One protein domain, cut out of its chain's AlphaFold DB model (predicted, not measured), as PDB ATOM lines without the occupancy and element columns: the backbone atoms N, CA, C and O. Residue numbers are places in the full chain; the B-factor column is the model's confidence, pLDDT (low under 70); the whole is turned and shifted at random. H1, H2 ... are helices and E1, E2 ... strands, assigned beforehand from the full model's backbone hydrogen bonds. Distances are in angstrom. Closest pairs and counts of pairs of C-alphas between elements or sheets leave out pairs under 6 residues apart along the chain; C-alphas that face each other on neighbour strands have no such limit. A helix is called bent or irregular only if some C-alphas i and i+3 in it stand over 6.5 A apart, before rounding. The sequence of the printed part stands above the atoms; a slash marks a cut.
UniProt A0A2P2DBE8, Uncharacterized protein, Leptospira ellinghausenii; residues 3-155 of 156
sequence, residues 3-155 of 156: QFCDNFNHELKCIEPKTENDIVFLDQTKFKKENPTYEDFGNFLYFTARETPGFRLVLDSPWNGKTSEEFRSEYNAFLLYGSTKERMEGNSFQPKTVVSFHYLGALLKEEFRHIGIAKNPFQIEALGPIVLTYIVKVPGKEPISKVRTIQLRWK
ATOM      1  N   GLN A   3     -32.001  47.881 -20.545       98.19
ATOM      2  CA  GLN A   3     -31.745  46.505 -20.981       98.19
ATOM      3  C   GLN A   3     -32.596  46.196 -22.220       98.19
ATOM      4  O   GLN A   3     -33.812  46.372 -22.161       98.19
ATOM      5  N   PHE A   4     -31.999  45.703 -23.309       98.56
ATOM      6  CA  PHE A   4     -32.772  45.179 -24.441       98.56
ATOM      7  C   PHE A   4     -33.506  43.898 -24.050       98.56
ATOM      8  O   PHE A   4     -32.950  43.030 -23.368       98.56
ATOM      9  N   CYS A   5     -34.768  43.800 -24.453       97.94
ATOM     10  CA  CYS A   5     -35.611  42.674 -24.095       97.94
ATOM     11  C   CYS A   5     -36.842  42.608 -24.990       97.94
ATOM     12  O   CYS A   5     -37.567  43.598 -25.083       97.94
ATOM     13  N   ASP A   6     -37.112  41.443 -25.570       96.50
ATOM     14  CA  ASP A   6     -38.210  41.304 -26.536       96.50
ATOM     15  C   ASP A   6     -39.483  40.726 -25.908       96.50
ATOM     16  O   ASP A   6     -40.553  40.797 -26.508       96.50
ATOM     17  N   ASN A   7     -39.406  40.222 -24.670       95.75
ATOM     18  CA  ASN A   7     -40.560  39.668 -23.970       95.75
ATOM     19  C   ASN A   7     -40.468  39.838 -22.444       95.75
ATOM     20  O   ASN A   7     -39.394  39.725 -21.841       95.75
ATOM     21  N   PHE A   8     -41.616  40.070 -21.802       96.62
ATOM     22  CA  PHE A   8     -41.725  40.401 -20.382       96.62
ATOM     23  C   PHE A   8     -42.789  39.548 -19.689       96.62
ATOM     24  O   PHE A   8     -43.821  39.222 -20.271       96.62
ATOM     25  N   ASN A   9     -42.572  39.230 -18.413       95.75
ATOM     26  CA  ASN A   9     -43.624  38.645 -17.582       95.75
ATOM     27  C   ASN A   9     -44.563  39.728 -17.004       95.75
ATOM     28  O   ASN A   9     -44.333  40.930 -17.153       95.75
ATOM     29  N   HIS A  10     -45.601  39.304 -16.279       93.19
ATOM     30  CA  HIS A  10     -46.569  40.202 -15.630       93.19
ATOM     31  C   HIS A  10     -45.948  41.154 -14.585       93.19
ATOM     32  O   HIS A  10     -46.513  42.202 -14.284       93.19
ATOM     33  N   GLU A  11     -44.769  40.824 -14.051       95.56
ATOM     34  CA  GLU A  11     -44.014  41.669 -13.119       95.56
ATOM     35  C   GLU A  11     -43.067  42.651 -13.833       95.56
ATOM     36  O   GLU A  11     -42.257  43.308 -13.178       95.56
ATOM     37  N   LEU A  12     -43.135  42.749 -15.165       97.00
ATOM     38  CA  LEU A  12     -42.230  43.545 -16.004       97.00
ATOM     39  C   LEU A  12     -40.755  43.122 -15.891       97.00
ATOM     40  O   LEU A  12     -39.837  43.929 -16.096       97.00
ATOM     41  N   LYS A  13     -40.502  41.855 -15.552       96.94
ATOM     42  CA  LYS A  13     -39.172  41.248 -15.652       96.94
ATOM     43  C   LYS A  13     -38.947  40.780 -17.079       96.94
ATOM     44  O   LYS A  13     -39.848  40.231 -17.710       96.94
ATOM     45  N   CYS A  14     -37.729  40.992 -17.563       97.62
ATOM     46  CA  CYS A  14     -37.317  40.499 -18.865       97.62
ATOM     47  C   CYS A  14     -37.210  38.969 -18.836       97.62
ATOM     48  O   CYS A  14     -36.488  38.434 -17.994       97.62
ATOM     49  N   ILE A  15     -37.912  38.289 -19.742       97.38
ATOM     50  CA  ILE A  15     -37.835  36.826 -19.913       97.38
ATOM     51  C   ILE A  15     -37.123  36.426 -21.206       97.38
ATOM     52  O   ILE A  15     -36.730  35.275 -21.353       97.38
ATOM     53  N   GLU A  16     -36.905  37.382 -22.108       96.38
ATOM     54  CA  GLU A  16     -36.152  37.183 -23.343       96.38
ATOM     55  C   GLU A  16     -35.105  38.296 -23.508       96.38
ATOM     56  O   GLU A  16     -35.330  39.264 -24.243       96.38
ATOM     57  N   PRO A  17     -33.985  38.221 -22.759       96.88
ATOM     58  CA  PRO A  17     -32.932  39.226 -22.811       96.88
ATOM     59  C   PRO A  17     -32.214  39.194 -24.154       96.88
ATOM     60  O   PRO A  17     -32.003  38.134 -24.744       96.88
ATOM     61  N   LYS A  18     -31.821  40.380 -24.609       97.19
ATOM     62  CA  LYS A  18     -31.214  40.610 -25.918       97.19
ATOM     63  C   LYS A  18     -29.934  41.422 -25.784       97.19
ATOM     64  O   LYS A  18     -29.711  42.071 -24.758       97.19
ATOM     65  N   THR A  19     -29.101  41.378 -26.815       96.06
ATOM     66  CA  THR A  19     -27.842  42.125 -26.866       96.06
ATOM     67  C   THR A  19     -27.910  43.220 -27.925       96.06
ATOM     68  O   THR A  19     -28.912  43.377 -28.621       96.06
ATOM     69  N   GLU A  20     -26.849  44.013 -28.048       97.00
ATOM     70  CA  GLU A  20     -26.712  45.003 -29.116       97.00
ATOM     71  C   GLU A  20     -26.693  44.363 -30.512       97.00
ATOM     72  O   GLU A  20     -27.005  45.050 -31.481       97.00
ATOM     73  N   ASN A  21     -26.322  43.084 -30.637       97.62
ATOM     74  CA  ASN A  21     -26.209  42.387 -31.917       97.62
ATOM     75  C   ASN A  21     -26.816  40.988 -31.809       97.62
ATOM     76  O   ASN A  21     -26.194  40.084 -31.255       97.62
ATOM     77  N   ASP A  22     -27.998  40.792 -32.386       94.00
ATOM     78  CA  ASP A  22     -28.705  39.516 -32.295       94.00
ATOM     79  C   ASP A  22     -29.000  38.914 -33.669       94.00
ATOM     80  O   ASP A  22     -29.217  39.613 -34.661       94.00
ATOM     81  N   ILE A  23     -29.070  37.584 -33.699       95.00
ATOM     82  CA  ILE A  23     -29.610  36.820 -34.821       95.00
ATOM     83  C   ILE A  23     -30.950  36.235 -34.380       95.00
ATOM     84  O   ILE A  23     -31.022  35.522 -33.379       95.00
ATOM     85  N   VAL A  24     -32.004  36.519 -35.140       94.25
ATOM     86  CA  VAL A  24     -33.337  35.947 -34.941       94.25
ATOM     87  C   VAL A  24     -33.582  34.883 -36.001       94.25
ATOM     88  O   VAL A  24     -33.505  35.143 -37.203       94.25
ATOM     89  N   PHE A  25     -33.892  33.676 -35.534       95.25
ATOM     90  CA  PHE A  25     -34.172  32.528 -36.385       95.25
ATOM     91  C   PHE A  25     -35.677  32.320 -36.562       95.25
ATOM     92  O   PHE A  25     -36.389  31.924 -35.636       95.25
ATOM     93  N   LEU A  26     -36.145  32.529 -37.787       95.81
ATOM     94  CA  LEU A  26     -37.537  32.432 -38.197       95.81
ATOM     95  C   LEU A  26     -37.852  31.035 -38.736       95.81
ATOM     96  O   LEU A  26     -37.047  30.401 -39.416       95.81
ATOM     97  N   ASP A  27     -39.052  30.548 -38.451       94.88
ATOM     98  CA  ASP A  27     -39.531  29.267 -38.963       94.88
ATOM     99  C   ASP A  27     -40.161  29.446 -40.352       94.88
ATOM    100  O   ASP A  27     -41.302  29.901 -40.472       94.88
ATOM    101  N   GLN A  28     -39.412  29.088 -41.401       93.00
ATOM    102  CA  GLN A  28     -39.843  29.248 -42.793       93.00
ATOM    103  C   GLN A  28     -41.116  28.452 -43.108       93.00
ATOM    104  O   GLN A  28     -41.938  28.895 -43.908       93.00
ATOM    105  N   THR A  29     -41.345  27.320 -42.433       92.88
ATOM    106  CA  THR A  29     -42.527  26.468 -42.670       92.88
ATOM    107  C   THR A  29     -43.844  27.168 -42.319       92.88
ATOM    108  O   THR A  29     -44.923  26.774 -42.777       92.88
ATOM    109  N   LYS A  30     -43.767  28.238 -41.520       93.00
ATOM    110  CA  LYS A  30     -44.903  29.081 -41.150       93.00
ATOM    111  C   LYS A  30     -45.152  30.219 -42.143       93.00
ATOM    112  O   LYS A  30     -46.229  30.810 -42.101       93.00
ATOM    113  N   PHE A  31     -44.224  30.500 -43.060       93.69
ATOM    114  CA  PHE A  31     -44.378  31.522 -44.096       93.69
ATOM    115  C   PHE A  31     -44.929  30.921 -45.400       93.69
ATOM    116  O   PHE A  31     -44.238  30.776 -46.400       93.69
ATOM    117  N   LYS A  32     -46.208  30.527 -45.375       86.25
ATOM    118  CA  LYS A  32     -46.857  29.693 -46.410       86.25
ATOM    119  C   LYS A  32     -47.360  30.454 -47.651       86.25
ATOM    120  O   LYS A  32     -48.356  30.054 -48.250       86.25
ATOM    121  N   LYS A  33     -46.738  31.577 -48.012       88.31
ATOM    122  CA  LYS A  33     -47.153  32.394 -49.165       88.31
ATOM    123  C   LYS A  33     -46.412  31.962 -50.426       88.31
ATOM    124  O   LYS A  33     -45.192  31.852 -50.416       88.31
ATOM    125  N   GLU A  34     -47.153  31.747 -51.508       85.25
ATOM    126  CA  GLU A  34     -46.580  31.557 -52.841       85.25
ATOM    127  C   GLU A  34     -46.117  32.917 -53.382       85.25
ATOM    128  O   GLU A  34     -46.890  33.874 -53.357       85.25
ATOM    129  N   ASN A  35     -44.858  33.013 -53.826       88.75
ATOM    130  CA  ASN A  35     -44.211  34.252 -54.287       88.75
ATOM    131  C   ASN A  35     -44.390  35.441 -53.313       88.75
ATOM    132  O   ASN A  35     -44.999  36.450 -53.675       88.75
ATOM    133  N   PRO A  36     -43.890  35.329 -52.067       95.31
ATOM    134  CA  PRO A  36     -44.122  36.339 -51.044       95.31
ATOM    135  C   PRO A  36     -43.515  37.694 -51.414       95.31
ATOM    136  O   PRO A  36     -42.446  37.763 -52.020       95.31
ATOM    137  N   THR A  37     -44.164  38.769 -50.971       97.50
ATOM    138  CA  THR A  37     -43.647  40.142 -51.061       97.50
ATOM    139  C   THR A  37     -43.033  40.621 -49.741       97.50
ATOM    140  O   THR A  37     -43.215  39.998 -48.691       97.50
ATOM    141  N   TYR A  38     -42.316  41.750 -49.760       97.50
ATOM    142  CA  TYR A  38     -41.827  42.394 -48.530       97.50
ATOM    143  C   TYR A  38     -42.967  42.787 -47.573       97.50
ATOM    144  O   TYR A  38     -42.812  42.695 -46.354       97.50
ATOM    145  N   GLU A  39     -44.134  43.168 -48.100       96.62
ATOM    146  CA  GLU A  39     -45.330  43.416 -47.289       96.62
ATOM    147  C   GLU A  39     -45.871  42.128 -46.645       96.62
ATOM    148  O   GLU A  39     -46.200  42.133 -45.453       96.62
ATOM    149  N   ASP A  40     -45.907  41.009 -47.381       97.38
ATOM    150  CA  ASP A  40     -46.262  39.701 -46.809       97.38
ATOM    151  C   ASP A  40     -45.290  39.300 -45.695       97.38
ATOM    152  O   ASP A  40     -45.722  38.775 -44.666       97.38
ATOM    153  N   PHE A  41     -43.994  39.574 -45.865       97.31
ATOM    154  CA  PHE A  41     -42.990  39.294 -44.842       97.31
ATOM    155  C   PHE A  41     -43.181  40.154 -43.585       97.31
ATOM    156  O   PHE A  41     -43.157  39.628 -42.471       97.31
ATOM    157  N   GLY A  42     -43.458  41.454 -43.736       96.56
ATOM    158  CA  GLY A  42     -43.819  42.320 -42.607       96.56
ATOM    159  C   GLY A  42     -45.051  41.804 -41.852       96.56
ATOM    160  O   GLY A  42     -45.056  41.736 -40.622       96.56
ATOM    161  N   ASN A  43     -46.073  41.335 -42.577       96.69
ATOM    162  CA  ASN A  43     -47.253  40.713 -41.970       96.69
ATOM    163  C   ASN A  43     -46.921  39.381 -41.271       96.69
ATOM    164  O   ASN A  43     -47.431  39.126 -40.181       96.69
ATOM    165  N   PHE A  44     -46.050  38.549 -41.847       97.12
ATOM    166  CA  PHE A  44     -45.571  37.317 -41.213       97.12
ATOM    167  C   PHE A  44     -44.861  37.602 -39.883       97.12
ATOM    168  O   PHE A  44     -45.168  36.966 -38.871       97.12
ATOM    169  N   LEU A  45     -43.967  38.594 -39.856       96.56
ATOM    170  CA  LEU A  45     -43.289  39.006 -38.628       96.56
ATOM    171  C   LEU A  45     -44.272  39.503 -37.566       96.56
ATOM    172  O   LEU A  45     -44.124  39.161 -36.395       96.56
ATOM    173  N   TYR A  46     -45.288  40.265 -37.971       93.62
ATOM    174  CA  TYR A  46     -46.290  40.814 -37.060       93.62
ATOM    175  C   TYR A  46     -47.222  39.731 -36.489       93.62
ATOM    176  O   TYR A  46     -47.363  39.596 -35.274       93.62
ATOM    177  N   PHE A  47     -47.862  38.932 -37.348       93.50
ATOM    178  CA  PHE A  47     -48.929  38.018 -36.926       93.50
ATOM    179  C   PHE A  47     -48.426  36.636 -36.501       93.50
ATOM    180  O   PHE A  47     -49.065  35.986 -35.668       93.50
ATOM    181  N   THR A  48     -47.317  36.165 -37.080       93.88
ATOM    182  CA  THR A  48     -46.879  34.766 -36.969       93.88
ATOM    183  C   THR A  48     -45.603  34.602 -36.157       93.88
ATOM    184  O   THR A  48     -45.619  33.840 -35.193       93.88
ATOM    185  N   ALA A  49     -44.516  35.295 -36.515       93.94
ATOM    186  CA  ALA A  49     -43.277  35.236 -35.734       93.94
ATOM    187  C   ALA A  49     -43.408  36.011 -34.413       93.94
ATOM    188  O   ALA A  49     -42.913  35.556 -33.390       93.94
ATOM    189  N   ARG A  50     -44.170  37.118 -34.436       92.31
ATOM    190  CA  ARG A  50     -44.402  38.033 -33.308       92.31
ATOM    191  C   ARG A  50     -43.103  38.599 -32.736       92.31
ATOM    192  O   ARG A  50     -42.928  38.658 -31.526       92.31
ATOM    193  N   GLU A  51     -42.218  39.042 -33.620       95.12
ATOM    194  CA  GLU A  51     -40.973  39.698 -33.219       95.12
ATOM    195  C   GLU A  51     -41.273  41.087 -32.641       95.12
ATOM    196  O   GLU A  51     -41.766  41.974 -33.351       95.12
ATOM    197  N   THR A  52     -40.983  41.269 -31.352       96.81
ATOM    198  CA  THR A  52     -41.320  42.472 -30.578       96.81
ATOM    199  C   THR A  52     -40.078  43.144 -29.991       96.81
ATOM    200  O   THR A  52     -39.890  43.104 -28.774       96.81
ATOM    201  N   PRO A  53     -39.211  43.770 -30.817       97.75
ATOM    202  CA  PRO A  53     -38.053  44.511 -30.338       97.75
ATOM    203  C   PRO A  53     -38.443  45.485 -29.225       97.75
ATOM    204  O   PRO A  53     -39.232  46.415 -29.424       97.75
ATOM    205  N   GLY A  54     -37.856  45.286 -28.050       98.19
ATOM    206  CA  GLY A  54     -38.233  46.034 -26.861       98.19
ATOM    207  C   GLY A  54     -37.077  46.339 -25.923       98.19
ATOM    208  O   GLY A  54     -35.905  46.037 -26.174       98.19
ATOM    209  N   PHE A  55     -37.421  46.985 -24.816       98.69
ATOM    210  CA  PHE A  55     -36.494  47.246 -23.729       98.69
ATOM    211  C   PHE A  55     -37.190  47.303 -22.374       98.69
ATOM    212  O   PHE A  55     -38.377  47.612 -22.250       98.69
ATOM    213  N   ARG A  56     -36.386  47.076 -21.337       98.50
ATOM    214  CA  ARG A  56     -36.699  47.330 -19.936       98.50
ATOM    215  C   ARG A  56     -35.845  48.477 -19.415       98.50
ATOM    216  O   ARG A  56     -34.627  48.496 -19.591       98.50
ATOM    217  N   LEU A  57     -36.479  49.397 -18.704       98.06
ATOM    218  CA  LEU A  57     -35.835  50.510 -18.030       98.06
ATOM    219  C   LEU A  57     -36.146  50.472 -16.532       98.06
ATOM    220  O   LEU A  57     -37.299  50.557 -16.122       98.06
ATOM    221  N   VAL A  58     -35.099  50.399 -15.713       97.06
ATOM    222  CA  VAL A  58     -35.179  50.598 -14.258       97.06
ATOM    223  C   VAL A  58     -34.908  52.061 -13.932       97.06
ATOM    224  O   VAL A  58     -33.868  52.594 -14.337       97.06
ATOM    225  N   LEU A  59     -35.832  52.680 -13.205       96.50
ATOM    226  CA  LEU A  59     -35.746  54.049 -12.698       96.50
ATOM    227  C   LEU A  59     -34.969  54.088 -11.374       96.50
ATOM    228  O   LEU A  59     -34.938  53.098 -10.644       96.50
ATOM    229  N   ASP A  60     -34.370  55.234 -11.051       93.25
ATOM    230  CA  ASP A  60     -33.552  55.364  -9.831       93.25
ATOM    231  C   ASP A  60     -34.444  55.535  -8.592       93.25
ATOM    232  O   ASP A  60     -34.156  55.016  -7.512       93.25
ATOM    233  N   SER A  61     -35.590  56.195  -8.768       95.25
ATOM    234  CA  SER A  61     -36.641  56.354  -7.766       95.25
ATOM    235  C   SER A  61     -38.022  56.089  -8.383       95.25
ATOM    236  O   SER A  61     -38.163  56.106  -9.612       95.25
ATOM    237  N   PRO A  62     -39.050  55.791  -7.563       97.44
ATOM    238  CA  PRO A  62     -40.409  55.604  -8.053       97.44
ATOM    239  C   PRO A  62     -40.863  56.794  -8.902       97.44
ATOM    240  O   PRO A  62     -40.835  57.921  -8.416       97.44
ATOM    241  N   TRP A  63     -41.233  56.551 -10.162       97.19
ATOM    242  CA  TRP A  63     -41.708  57.557 -11.117       97.19
ATOM    243  C   TRP A  63     -40.776  58.773 -11.262       97.19
ATOM    244  O   TRP A  63     -41.225  59.860 -11.615       97.19
ATOM    245  N   ASN A  64     -39.483  58.616 -10.946       95.19
ATOM    246  CA  ASN A  64     -38.522  59.716 -10.812       95.19
ATOM    247  C   ASN A  64     -39.034  60.884  -9.935       95.19
ATOM    248  O   ASN A  64     -38.749  62.046 -10.217       95.19
ATOM    249  N   GLY A  65     -39.805  60.586  -8.883       95.00
ATOM    250  CA  GLY A  65     -40.353  61.581  -7.952       95.00
ATOM    251  C   GLY A  65     -41.640  62.280  -8.406       95.00
ATOM    252  O   GLY A  65     -42.122  63.147  -7.685       95.00
ATOM    253  N   LYS A  66     -42.208  61.910  -9.560       95.69
ATOM    254  CA  LYS A  66     -43.510  62.404 -10.046       95.69
ATOM    255  C   LYS A  66     -44.667  61.507  -9.596       95.69
ATOM    256  O   LYS A  66     -44.460  60.408  -9.074       95.69
ATOM    257  N   THR A  67     -45.904  61.938  -9.838       97.31
ATOM    258  CA  THR A  67     -47.060  61.031  -9.771       97.31
ATOM    259  C   THR A  67     -47.040  60.030 -10.934       97.31
ATOM    260  O   THR A  67     -46.391  60.243 -11.963       97.31
ATOM    261  N   SER A  68     -47.776  58.920 -10.804       97.38
ATOM    262  CA  SER A  68     -47.890  57.945 -11.900       97.38
ATOM    263  C   SER A  68     -48.539  58.546 -13.152       97.38
ATOM    264  O   SER A  68     -48.243  58.089 -14.254       97.38
ATOM    265  N   GLU A  69     -49.452  59.502 -12.999       97.75
ATOM    266  CA  GLU A  69     -50.182  60.116 -14.113       97.75
ATOM    267  C   GLU A  69     -49.291  61.090 -14.881       97.75
ATOM    268  O   GLU A  69     -49.161  60.957 -16.098       97.75
ATOM    269  N   GLU A  70     -48.586  61.980 -14.175       97.62
ATOM    270  CA  GLU A  70     -47.594  62.886 -14.769       97.62
ATOM    271  C   GLU A  70     -46.467  62.118 -15.460       97.62
ATOM    272  O   GLU A  70     -46.058  62.448 -16.571       97.62
ATOM    273  N   PHE A  71     -45.972  61.048 -14.830       97.94
ATOM    274  CA  PHE A  71     -44.923  60.244 -15.442       97.94
ATOM    275  C   PHE A  71     -45.387  59.639 -16.775       97.94
ATOM    276  O   PHE A  71     -44.659  59.675 -17.767       97.94
ATOM    277  N   ARG A  72     -46.602  59.078 -16.818       97.06
ATOM    278  CA  ARG A  72     -47.141  58.426 -18.021       97.06
ATOM    279  C   ARG A  72     -47.472  59.419 -19.135       97.06
ATOM    280  O   ARG A  72     -47.320  59.054 -20.298       97.06
ATOM    281  N   SER A  73     -47.912  60.634 -18.805       97.06
ATOM    282  CA  SER A  73     -48.234  61.661 -19.805       97.06
ATOM    283  C   SER A  73     -46.982  62.240 -20.473       97.06
ATOM    284  O   SER A  73     -46.992  62.517 -21.673       97.06
ATOM    285  N   GLU A  74     -45.886  62.369 -19.725       97.19
ATOM    286  CA  GLU A  74     -44.614  62.900 -20.223       97.19
ATOM    287  C   GLU A  74     -43.717  61.820 -20.868       97.19
ATOM    288  O   GLU A  74     -42.855  62.132 -21.699       97.19
ATOM    289  N   TYR A  75     -43.910  60.541 -20.522       98.25
ATOM    290  CA  TYR A  75     -43.123  59.434 -21.064       98.25
ATOM    291  C   TYR A  75     -43.367  59.215 -22.562       98.25
ATOM    292  O   TYR A  75     -44.492  59.008 -23.024       98.25
ATOM    293  N   ASN A  76     -42.277  59.172 -23.329       98.06
ATOM    294  CA  ASN A  76     -42.327  58.886 -24.757       98.06
ATOM    295  C   ASN A  76     -41.175  57.971 -25.169       98.06
ATOM    296  O   ASN A  76     -40.019  58.259 -24.879       98.06
ATOM    297  N   ALA A  77     -41.481  56.908 -25.904       98.50
ATOM    298  CA  ALA A  77     -40.489  56.004 -26.467       98.50
ATOM    299  C   ALA A  77     -40.765  55.807 -27.957       98.50
ATOM    300  O   ALA A  77     -41.919  55.653 -28.358       98.50
ATOM    301  N   PHE A  78     -39.704  55.806 -28.758       98.62
ATOM    302  CA  PHE A  78     -39.760  55.636 -30.203       98.62
ATOM    303  C   PHE A  78     -38.753  54.587 -30.659       98.62
ATOM    304  O   PHE A  78     -37.674  54.462 -30.068       98.62
ATOM    305  N   LEU A  79     -39.101  53.899 -31.740       98.56
ATOM    306  CA  LEU A  79     -38.226  53.006 -32.479       98.56
ATOM    307  C   LEU A  79     -38.043  53.559 -33.891       98.56
ATOM    308  O   LEU A  79     -39.000  53.986 -34.533       98.56
ATOM    309  N   LEU A  80     -36.797  53.592 -34.342       98.56
ATOM    310  CA  LEU A  80     -36.408  54.080 -35.656       98.56
ATOM    311  C   LEU A  80     -35.737  52.951 -36.437       98.56
ATOM    312  O   LEU A  80     -34.853  52.278 -35.900       98.56
ATOM    313  N   TYR A  81     -36.111  52.816 -37.705       98.12
ATOM    314  CA  TYR A  81     -35.439  51.988 -38.702       98.12
ATOM    315  C   TYR A  81     -35.452  52.706 -40.053       98.12
ATOM    316  O   TYR A  81     -36.514  53.106 -40.525       98.12
ATOM    317  N   GLY A  82     -34.279  52.871 -40.672       95.81
ATOM    318  CA  GLY A  82     -34.159  53.623 -41.922       95.81
ATOM    319  C   GLY A  82     -34.708  55.044 -41.772       95.81
ATOM    320  O   GLY A  82     -34.278  55.791 -40.888       95.81
ATOM    321  N   SER A  83     -35.671  55.406 -42.619       95.88
ATOM    322  CA  SER A  83     -36.385  56.691 -42.548       95.88
ATOM    323  C   SER A  83     -37.608  56.686 -41.618       95.88
ATOM    324  O   SER A  83     -38.138  57.747 -41.279       95.88
ATOM    325  N   THR A  84     -38.041  55.509 -41.170       97.75
ATOM    326  CA  THR A  84     -39.291  55.315 -40.435       97.75
ATOM    327  C   THR A  84     -39.078  55.409 -38.931       97.75
ATOM    328  O   THR A  84     -38.279  54.674 -38.348       97.75
ATOM    329  N   LYS A  85     -39.838  56.302 -38.286       97.81
ATOM    330  CA  LYS A  85     -39.844  56.519 -36.836       97.81
ATOM    331  C   LYS A  85     -41.249  56.337 -36.277       97.81
ATOM    332  O   LYS A  85     -42.118  57.170 -36.523       97.81
ATOM    333  N   GLU A  86     -41.430  55.336 -35.427       98.00
ATOM    334  CA  GLU A  86     -42.725  55.031 -34.817       98.00
ATOM    335  C   GLU A  86     -42.659  55.107 -33.289       98.00
ATOM    336  O   GLU A  86     -41.605  54.933 -32.669       98.00
ATOM    337  N   ARG A  87     -43.791  55.436 -32.656       97.94
ATOM    338  CA  ARG A  87     -43.920  55.391 -31.193       97.94
ATOM    339  C   ARG A  87     -44.034  53.929 -30.774       97.94
ATOM    340  O   ARG A  87     -44.792  53.197 -31.387       97.94
ATOM    341  N   MET A  88     -43.341  53.529 -29.706       98.00
ATOM    342  CA  MET A  88     -43.458  52.172 -29.156       98.00
ATOM    343  C   MET A  88     -44.930  51.828 -28.894       98.00
ATOM    344  O   MET A  88     -45.586  52.516 -28.103       98.00
ATOM    345  N   GLU A  89     -45.425  50.782 -29.559       95.31
ATOM    346  CA  GLU A  89     -46.831  50.366 -29.521       95.31
ATOM    347  C   GLU A  89     -47.273  49.931 -28.122       95.31
ATOM    348  O   GLU A  89     -48.342  50.313 -27.644       95.31
ATOM    349  N   GLY A  90     -46.440  49.139 -27.448       95.38
ATOM    350  CA  GLY A  90     -46.723  48.615 -26.121       95.38
ATOM    351  C   GLY A  90     -45.901  49.325 -25.062       95.38
ATOM    352  O   GLY A  90     -44.683  49.420 -25.186       95.38
ATOM    353  N   ASN A  91     -46.554  49.790 -23.996       96.94
ATOM    354  CA  ASN A  91     -45.889  50.346 -22.821       96.94
ATOM    355  C   ASN A  91     -46.537  49.787 -21.553       96.94
ATOM    356  O   ASN A  91     -47.760  49.725 -21.446       96.94
ATOM    357  N   SER A  92     -45.728  49.383 -20.579       97.62
ATOM    358  CA  SER A  92     -46.212  48.964 -19.263       97.62
ATOM    359  C   SER A  92     -45.352  49.555 -18.159       97.62
ATOM    360  O   SER A  92     -44.134  49.690 -18.289       97.62
ATOM    361  N   PHE A  93     -46.016  49.937 -17.071       97.50
ATOM    362  CA  PHE A  93     -45.466  50.833 -16.066       97.50
ATOM    363  C   PHE A  93     -45.659  50.268 -14.663       97.50
ATOM    364  O   PHE A  93     -46.779  49.986 -14.240       97.50
ATOM    365  N   GLN A  94     -44.568  50.211 -13.914       97.25
ATOM    366  CA  GLN A  94     -44.524  50.039 -12.470       97.25
ATOM    367  C   GLN A  94     -43.692  51.169 -11.857       97.25
ATOM    368  O   GLN A  94     -42.872  51.758 -12.564       97.25
ATOM    369  N   PRO A  95     -43.812  51.430 -10.542       97.38
ATOM    370  CA  PRO A  95     -43.149  52.564  -9.911       97.38
ATOM    371  C   PRO A  95     -41.673  52.719 -10.266       97.38
ATOM    372  O   PRO A  95     -41.235  53.819 -10.563       97.38
ATOM    373  N   LYS A  96     -40.904  51.628 -10.306       97.31
ATOM    374  CA  LYS A  96     -39.469  51.671 -10.631       97.31
ATOM    375  C   LYS A  96     -39.097  51.033 -11.969       97.31
ATOM    376  O   LYS A  96     -37.910  50.944 -12.272       97.31
ATOM    377  N   THR A  97     -40.065  50.572 -12.757       97.88
ATOM    378  CA  THR A  97     -39.789  49.823 -13.990       97.88
ATOM    379  C   THR A  97     -40.727  50.258 -15.100       97.88
ATOM    380  O   THR A  97     -41.941  50.288 -14.917       97.88
ATOM    381  N   VAL A  98     -40.165  50.519 -16.273       97.94
ATOM    382  CA  VAL A  98     -40.918  50.713 -17.510       97.94
ATOM    383  C   VAL A  98     -40.448  49.681 -18.518       97.94
ATOM    384  O   VAL A  98     -39.250  49.407 -18.612       97.94
ATOM    385  N   VAL A  99     -41.380  49.105 -19.263       98.44
ATOM    386  CA  VAL A  99     -41.064  48.284 -20.434       98.44
ATOM    387  C   VAL A  99     -41.798  48.842 -21.636       98.44
ATOM    388  O   VAL A  99     -42.937  49.307 -21.513       98.44
ATOM    389  N   SER A 100     -41.139  48.790 -22.784       98.56
ATOM    390  CA  SER A 100     -41.705  49.236 -24.049       98.56
ATOM    391  C   SER A 100     -41.297  48.293 -25.169       98.56
ATOM    392  O   SER A 100     -40.162  47.818 -25.186       98.56
ATOM    393  N   PHE A 101     -42.196  48.065 -26.120       98.38
ATOM    394  CA  PHE A 101     -41.923  47.271 -27.316       98.38
ATOM    395  C   PHE A 101     -42.680  47.812 -28.531       98.38
ATOM    396  O   PHE A 101     -43.641  48.574 -28.396       98.38
ATOM    397  N   HIS A 102     -42.249  47.381 -29.711       98.44
ATOM    398  CA  HIS A 102     -42.924  47.600 -30.987       98.44
ATOM    399  C   HIS A 102     -42.916  46.294 -31.780       98.44
ATOM    400  O   HIS A 102     -41.969  45.523 -31.635       98.44
ATOM    401  N   TYR A 103     -43.907  46.032 -32.635       97.75
ATOM    402  CA  TYR A 103     -43.799  44.904 -33.564       97.75
ATOM    403  C   TYR A 103     -42.841  45.250 -34.704       97.75
ATOM    404  O   TYR A 103     -43.060  46.221 -35.430       97.75
ATOM    405  N   LEU A 104     -41.809  44.425 -34.904       97.56
ATOM    406  CA  LEU A 104     -40.820  44.627 -35.968       97.56
ATOM    407  C   LEU A 104     -41.480  44.625 -37.350       97.56
ATOM    408  O   LEU A 104     -41.143  45.431 -38.210       97.56
ATOM    409  N   GLY A 105     -42.454  43.733 -37.549       97.38
ATOM    410  CA  GLY A 105     -43.176  43.611 -38.812       97.38
ATOM    411  C   GLY A 105     -43.950  44.869 -39.216       97.38
ATOM    412  O   GLY A 105     -44.031  45.157 -40.408       97.38
ATOM    413  N   ALA A 106     -44.481  45.630 -38.251       96.81
ATOM    414  CA  ALA A 106     -45.163  46.897 -38.523       96.81
ATOM    415  C   ALA A 106     -44.168  47.959 -39.012       96.81
ATOM    416  O   ALA A 106     -44.333  48.476 -40.116       96.81
ATOM    417  N   LEU A 107     -43.084  48.158 -38.255       97.88
ATOM    418  CA  LEU A 107     -42.030  49.123 -38.566       97.88
ATOM    419  C   LEU A 107     -41.382  48.859 -39.934       97.88
ATOM    420  O   LEU A 107     -41.218  49.771 -40.744       97.88
ATOM    421  N   LEU A 108     -41.025  47.599 -40.210       97.56
ATOM    422  CA  LEU A 108     -40.421  47.214 -41.486       97.56
ATOM    423  C   LEU A 108     -41.377  47.434 -42.655       97.56
ATOM    424  O   LEU A 108     -40.962  47.934 -43.697       97.56
ATOM    425  N   LYS A 109     -42.654  47.072 -42.493       96.81
ATOM    426  CA  LYS A 109     -43.658  47.243 -43.545       96.81
ATOM    427  C   LYS A 109     -43.806  48.709 -43.935       96.81
ATOM    428  O   LYS A 109     -43.930  48.997 -45.124       96.81
ATOM    429  N   GLU A 110     -43.781  49.609 -42.961       97.50
ATOM    430  CA  GLU A 110     -43.874  51.036 -43.237       97.50
ATOM    431  C   GLU A 110     -42.636  51.553 -43.976       97.50
ATOM    432  O   GLU A 110     -42.774  52.180 -45.028       97.50
ATOM    433  N   GLU A 111     -41.430  51.162 -43.553       97.69
ATOM    434  CA  GLU A 111     -40.211  51.507 -44.292       97.69
ATOM    435  C   GLU A 111     -40.224  50.941 -45.720       97.69
ATOM    436  O   GLU A 111     -39.912  51.657 -46.667       97.69
ATOM    437  N   PHE A 112     -40.646  49.687 -45.919       97.62
ATOM    438  CA  PHE A 112     -40.722  49.078 -47.251       97.62
ATOM    439  C   PHE A 112     -41.687  49.812 -48.183       97.62
ATOM    440  O   PHE A 112     -41.455  49.849 -49.396       97.62
ATOM    441  N   ARG A 113     -42.767  50.388 -47.646       97.19
ATOM    442  CA  ARG A 113     -43.676  51.249 -48.414       97.19
ATOM    443  C   ARG A 113     -43.013  52.577 -48.747       97.19
ATOM    444  O   ARG A 113     -43.072  52.980 -49.906       97.19
ATOM    445  N   HIS A 114     -42.346  53.205 -47.778       96.88
ATOM    446  CA  HIS A 114     -41.634  54.468 -47.979       96.88
ATOM    447  C   HIS A 114     -40.557  54.376 -49.061       96.88
ATOM    448  O   HIS A 114     -40.482  55.250 -49.922       96.88
ATOM    449  N   ILE A 115     -39.772  53.296 -49.076       96.56
ATOM    450  CA  ILE A 115     -38.713  53.093 -50.080       96.56
ATOM    451  C   ILE A 115     -39.213  52.403 -51.363       96.56
ATOM    452  O   ILE A 115     -38.422  52.107 -52.255       96.56
ATOM    453  N   GLY A 116     -40.520  52.134 -51.472       96.88
ATOM    454  CA  GLY A 116     -41.152  51.632 -52.694       96.88
ATOM    455  C   GLY A 116     -40.902  50.154 -53.023       96.88
ATOM    456  O   GLY A 116     -41.152  49.748 -54.155       96.88
ATOM    457  N   ILE A 117     -40.445  49.336 -52.067       97.19
ATOM    458  CA  ILE A 117     -40.150  47.905 -52.293       97.19
ATOM    459  C   ILE A 117     -41.216  46.951 -51.751       97.19
ATOM    460  O   ILE A 117     -41.100  45.745 -51.949       97.19
ATOM    461  N   ALA A 118     -42.253  47.453 -51.076       97.00
ATOM    462  CA  ALA A 118     -43.250  46.630 -50.380       97.00
ATOM    463  C   ALA A 118     -43.849  45.497 -51.238       97.00
ATOM    464  O   ALA A 118     -44.087  44.406 -50.727       97.00
ATOM    465  N   LYS A 119     -44.052  45.737 -52.541       97.44
ATOM    466  CA  LYS A 119     -44.630  44.770 -53.493       97.44
ATOM    467  C   LYS A 119     -43.592  43.912 -54.227       97.44
ATOM    468  O   LYS A 119     -43.977  43.045 -55.007       97.44
ATOM    469  N   ASN A 120     -42.298  44.152 -54.017       97.44
ATOM    470  CA  ASN A 120     -41.243  43.385 -54.673       97.44
ATOM    471  C   ASN A 120     -41.183  41.960 -54.099       97.44
ATOM    472  O   ASN A 120     -41.511  41.774 -52.921       97.44
ATOM    473  N   PRO A 121     -40.726  40.968 -54.889       97.00
ATOM    474  CA  PRO A 121     -40.470  39.623 -54.388       97.00
ATOM    475  C   PRO A 121     -39.528  39.643 -53.183       97.00
ATOM    476  O   PRO A 121     -38.479  40.291 -53.208       97.00
ATOM    477  N   PHE A 122     -39.912  38.935 -52.126       96.44
ATOM    478  CA  PHE A 122     -39.170  38.883 -50.879       96.44
ATOM    479  C   PHE A 122     -37.967  37.943 -50.967       96.44
ATOM    480  O   PHE A 122     -38.084  36.807 -51.426       96.44
ATOM    481  N   GLN A 123     -36.826  38.404 -50.454       93.06
ATOM    482  CA  GLN A 123     -35.611  37.612 -50.261       93.06
ATOM    483  C   GLN A 123     -34.999  37.999 -48.913       93.06
ATOM    484  O   GLN A 123     -34.666  39.166 -48.702       93.06
ATOM    485  N   ILE A 124     -34.866  37.046 -47.985       92.56
ATOM    486  CA  ILE A 124     -34.398  37.351 -46.622       92.56
ATOM    487  C   ILE A 124     -32.932  37.798 -46.620       92.56
ATOM    488  O   ILE A 124     -32.547  38.661 -45.840       92.56
ATOM    489  N   GLU A 125     -32.129  37.267 -47.541       90.19
ATOM    490  CA  GLU A 125     -30.709  37.579 -47.692       90.19
ATOM    491  C   GLU A 125     -30.493  39.038 -48.120       90.19
ATOM    492  O   GLU A 125     -29.491  39.648 -47.749       90.19
ATOM    493  N   ALA A 126     -31.451  39.612 -48.855       91.94
ATOM    494  CA  ALA A 126     -31.394  40.986 -49.343       91.94
ATOM    495  C   ALA A 126     -31.765  42.034 -48.278       91.94
ATOM    496  O   ALA A 126     -31.444  43.207 -48.458       91.94
ATOM    497  N   LEU A 127     -32.400  41.638 -47.164       91.62
ATOM    498  CA  LEU A 127     -32.716  42.561 -46.065       91.62
ATOM    499  C   LEU A 127     -31.461  43.113 -45.383       91.62
ATOM    500  O   LEU A 127     -31.474  44.239 -44.892       91.62
ATOM    501  N   GLY A 128     -30.394  42.311 -45.327       93.12
ATOM    502  CA  GLY A 128     -29.199  42.649 -44.565       93.12
ATOM    503  C   GLY A 128     -29.474  42.868 -43.065       93.12
ATOM    504  O   GLY A 128     -30.491  42.420 -42.527       93.12
ATOM    505  N   PRO A 129     -28.539  43.515 -42.348       96.25
ATOM    506  CA  PRO A 129     -28.716  43.856 -40.942       96.25
ATOM    507  C   PRO A 129     -29.762  44.961 -40.743       96.25
ATOM    508  O   PRO A 129     -29.671  46.039 -41.328       96.25
ATOM    509  N   ILE A 130     -30.706  44.726 -39.837       97.62
ATOM    510  CA  ILE A 130     -31.716  45.697 -39.419       97.62
ATOM    511  C   ILE A 130     -31.156  46.488 -38.239       97.62
ATOM    512  O   ILE A 130     -31.040  45.963 -37.132       97.62
ATOM    513  N   VAL A 131     -30.811  47.754 -38.464       98.38
ATOM    514  CA  VAL A 131     -30.286  48.643 -37.418       98.38
ATOM    515  C   VAL A 131     -31.430  49.449 -36.808       98.38
ATOM    516  O   VAL A 131     -31.990  50.338 -37.444       98.38
ATOM    517  N   LEU A 132     -31.768  49.139 -35.559       98.62
ATOM    518  CA  LEU A 132     -32.821  49.790 -34.791       98.62
ATOM    519  C   LEU A 132     -32.234  50.837 -33.845       98.62
ATOM    520  O   LEU A 132     -31.324  50.535 -33.069       98.62
ATOM    521  N   THR A 133     -32.797  52.045 -33.847       98.69
ATOM    522  CA  THR A 133     -32.465  53.087 -32.863       98.69
ATOM    523  C   THR A 133     -33.646  53.342 -31.933       98.69
ATOM    524  O   THR A 133     -34.735  53.713 -32.364       98.69
ATOM    525  N   TYR A 134     -33.414  53.166 -30.639       98.69
ATOM    526  CA  TYR A 134     -34.371  53.377 -29.561       98.69
ATOM    527  C   TYR A 134     -34.158  54.768 -28.981       98.69
ATOM    528  O   TYR A 134     -33.066  55.072 -28.502       98.69
ATOM    529  N   ILE A 135     -35.202  55.594 -28.988       98.44
ATOM    530  CA  ILE A 135     -35.167  56.955 -28.446       98.44
ATOM    531  C   ILE A 135     -36.202  57.051 -27.334       98.44
ATOM    532  O   ILE A 135     -37.403  56.965 -27.592       98.44
ATOM    533  N   VAL A 136     -35.752  57.254 -26.097       98.31
ATOM    534  CA  VAL A 136     -36.617  57.243 -24.912       98.31
ATOM    535  C   VAL A 136     -36.491  58.560 -24.161       98.31
ATOM    536  O   VAL A 136     -35.422  58.919 -23.676       98.31
ATOM    537  N   LYS A 137     -37.606  59.274 -24.037       97.88
ATOM    538  CA  LYS A 137     -37.758  60.446 -23.179       97.88
ATOM    539  C   LYS A 137     -38.417  60.002 -21.884       97.88
ATOM    540  O   LYS A 137     -39.583  59.605 -21.868       97.88
ATOM    541  N   VAL A 138     -37.639  60.054 -20.813       96.31
ATOM    542  CA  VAL A 138     -38.063  59.654 -19.475       96.31
ATOM    543  C   VAL A 138     -38.202  60.924 -18.638       96.31
ATOM    544  O   VAL A 138     -37.249  61.699 -18.580       96.31
ATOM    545  N   PRO A 139     -39.342  61.151 -17.975       95.75
ATOM    546  CA  PRO A 139     -39.555  62.343 -17.159       95.75
ATOM    547  C   PRO A 139     -38.454  62.532 -16.112       95.75
ATOM    548  O   PRO A 139     -38.111  61.591 -15.393       95.75
ATOM    549  N   GLY A 140     -37.890  63.741 -16.038       91.69
ATOM    550  CA  GLY A 140     -36.811  64.072 -15.098       91.69
ATOM    551  C   GLY A 140     -35.439  63.470 -15.434       91.69
ATOM    552  O   GLY A 140     -34.568  63.452 -14.569       91.69
ATOM    553  N   LYS A 141     -35.234  62.958 -16.654       93.38
ATOM    554  CA  LYS A 141     -33.941  62.450 -17.130       93.38
ATOM    555  C   LYS A 141     -33.626  62.952 -18.534       93.38
ATOM    556  O   LYS A 141     -34.528  63.238 -19.320       93.38
ATOM    557  N   GLU A 142     -32.337  62.976 -18.855       94.50
ATOM    558  CA  GLU A 142     -31.881  63.180 -20.228       94.50
ATOM    559  C   GLU A 142     -32.417  62.083 -21.165       94.50
ATOM    560  O   GLU A 142     -32.551  60.923 -20.744       94.50
ATOM    561  N   PRO A 143     -32.720  62.413 -22.437       96.00
ATOM    562  CA  PRO A 143     -33.133  61.425 -23.421       96.00
ATOM    563  C   PRO A 143     -32.108  60.298 -23.570       96.00
ATOM    564  O   PRO A 143     -30.909  60.526 -23.725       96.00
ATOM    565  N   ILE A 144     -32.594  59.061 -23.573       97.88
ATOM    566  CA  ILE A 144     -31.778  57.869 -23.783       97.88
ATOM    567  C   ILE A 144     -31.822  57.516 -25.268       97.88
ATOM    568  O   ILE A 144     -32.904  57.399 -25.843       97.88
ATOM    569  N   SER A 145     -30.648  57.298 -25.863       98.06
ATOM    570  CA  SER A 145     -30.501  56.731 -27.203       98.06
ATOM    571  C   SER A 145     -29.707  55.429 -27.138       98.06
ATOM    572  O   SER A 145     -28.645  55.375 -26.506       98.06
ATOM    573  N   LYS A 146     -30.234  54.366 -27.746       98.44
ATOM    574  CA  LYS A 146     -29.599  53.043 -27.817       98.44
ATOM    575  C   LYS A 146     -29.780  52.445 -29.204       98.44
ATOM    576  O   LYS A 146     -30.809  52.665 -29.832       98.44
ATOM    577  N   VAL A 147     -28.796  51.681 -29.663       98.44
ATOM    578  CA  VAL A 147     -28.812  51.038 -30.982       98.44
ATOM    579  C   VAL A 147     -28.719  49.529 -30.806       98.44
ATOM    580  O   VAL A 147     -27.940  49.059 -29.975       98.44
ATOM    581  N   ARG A 148     -29.516  48.790 -31.579       98.19
ATOM    582  CA  ARG A 148     -29.472  47.328 -31.677       98.19
ATOM    583  C   ARG A 148     -29.500  46.922 -33.140       98.19
ATOM    584  O   ARG A 148     -30.315  47.431 -33.902       98.19
ATOM    585  N   THR A 149     -28.657  45.974 -33.510       98.44
ATOM    586  CA  THR A 149     -28.635  45.369 -34.838       98.44
ATOM    587  C   THR A 149     -29.252  43.980 -34.768       98.44
ATOM    588  O   THR A 149     -28.841  43.154 -33.953       98.44
ATOM    589  N   ILE A 150     -30.224  43.709 -35.633       97.25
ATOM    590  CA  ILE A 150     -30.893  42.414 -35.748       97.25
ATOM    591  C   ILE A 150     -30.603  41.830 -37.129       97.25
ATOM    592  O   ILE A 150     -30.793  42.491 -38.146       97.25
ATOM    593  N   GLN A 151     -30.175  40.572 -37.180       96.75
ATOM    594  CA  GLN A 151     -30.132  39.795 -38.417       96.75
ATOM    595  C   GLN A 151     -31.251  38.760 -38.406       96.75
ATOM    596  O   GLN A 151     -31.326  37.939 -37.493       96.75
ATOM    597  N   LEU A 152     -32.098  38.769 -39.432       96.69
ATOM    598  CA  LEU A 152     -33.131  37.751 -39.606       96.69
ATOM    599  C   LEU A 152     -32.583  36.618 -40.470       96.69
ATOM    600  O   LEU A 152     -31.978  36.864 -41.514       96.69
ATOM    601  N   ARG A 153     -32.788  35.373 -40.040       96.00
ATOM    602  CA  ARG A 153     -32.408  34.176 -40.802       96.00
ATOM    603  C   ARG A 153     -33.497  33.127 -40.709       96.00
ATOM    604  O   ARG A 153     -34.191  33.045 -39.698       96.00
ATOM    605  N   TRP A 154     -33.624  32.290 -41.729       95.06
ATOM    606  CA  TRP A 154     -34.396  31.061 -41.588       95.06
ATOM    607  C   TRP A 154     -33.678  30.102 -40.639       95.06
ATOM    608  O   TRP A 154     -32.446  30.076 -40.575       95.06
ATOM    609  N   LYS A 155     -34.454  29.339 -39.868       93.81
ATOM    610  CA  LYS A 155     -33.929  28.191 -39.129       93.81
ATOM    611  C   LYS A 155     -33.278  27.210 -40.118       93.81
ATOM    612  O   LYS A 155     -33.843  27.028 -41.197       93.81
TER     613      LYS A 155
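AT A GLANCE: This is residues 3 to 155 of the 156 residues of an uncharacterized protein of Leptospira ellinghausenii (UniProt A0A2P2DBE8). Picture two sheets partly face to face: a long, strongly twisted one of E1, E8, E7, E3 and E4, and a small one of E2, E6 and E5 that covers part of it. Beyond the small sheet, H4 packs on the E3 and E4 side of the long sheet with H1 beside it, while the short helices H2 and H3 sit at the opposite end of the long axis. The 153 printed residues, with five named helices and eight named strands, run E1 H1 E2 H2 H3 E3 E4 E5 E6 H4 H5 E7 E8; the class is mixed, helices and strands. The larger sheet has the order E1, E8, E7, E3, E4 and is mixed; the smaller has the order E2, E6, E5 and is antiparallel. The whole is compact, with a radius of gyration of the C-alphas of 16.6 A, yet elongated in outline at 54 by 29 by 23 A.

IN THESE COORDINATES: Begin at Gln 3 and go along residues 3 to 20, which hold no named element. Find C-alpha 21 at (-26.209, 42.387, -31.917); here E1, residues 21 to 26, begins and runs 16.3 A. H1 is residues 38 to 49, 14.7 A long, and is neither bent nor irregular, but only just: C-alphas 46 and 49 are 6.5 A apart. Next come E2, residues 54 to 58, then H2, residues 62 to 65, and H3, residues 68 to 74. Look for C-alpha 76 at (-42.327, 58.886, -24.757), where E3, residues 76 to 81, sets out for 17.0 A. E4 is residues 84 to 87, E5 is 90 to 94 and E6 is 97 to 101. H4, residues 104 to 114, measures 15.5 A, and H5 is residues 124 to 127. E7, residues 130 to 137, spans 22.8 A, and E8, residues 144 to 154, spans 32.3 A to C-alpha 154 at (-34.396, 31.061, -41.588).

HOW THE PARTS SIT: Start at edge strand E1, which is parallel to E8; N 24 and O 151 are 2.8 A apart. E7 and E8 form an antiparallel hairpin, with N 132 and O 148 at 2.8 A. E3 is antiparallel to E7, with N 78 and O 135 at 2.8 A. The hairpin of E3 and E4 has N 79 and O 86 at 2.9 A. E4 runs on into E5 across a break of 2 residues, at 38 degrees. There E5 and E6 form a hairpin, with N 92 and O 99 at 2.9 A, and E2 is antiparallel to E6, with N 57 and O 98 at 2.8 A. Residues 3 to 4 pair antiparallel with residues 55 to 56 of E2. The two sheets make a sandwich, two sheets face to face, their strands at 32 degrees. H4 on one face of the larger sheet makes two layers; its height over the sheet is 7.4 A, and it runs slantwise to the strands, at 55 degrees to E3 on the local plane. H1 and H4 touch, with the closest C-alphas, those of Gly 42 and Gly 105, 4.1 A apart, at a shallow tilt of 11 degrees, opposite ways. H5 only grazes the larger sheet with residues 124 to 127. H2 and H3 are close but not clearly touching, the closest C-alphas, Trp 63 and Phe 71, being 6.0 A apart. Every O i to N i+4 pair is within hydrogen-bond range in H3 and H4, and 7 of 8 are in H1; H2 and H5 are too short for such a pair.

THE WHOLE: Look to Glu 34 and Gly 65 for the two C-alphas farthest apart, 54.4 A. The printed part has no cut, and the link from E1 to H1, with 11 residues, is long. The mean pLDDT of the printed part is 96.3, and no printed residue is under 70.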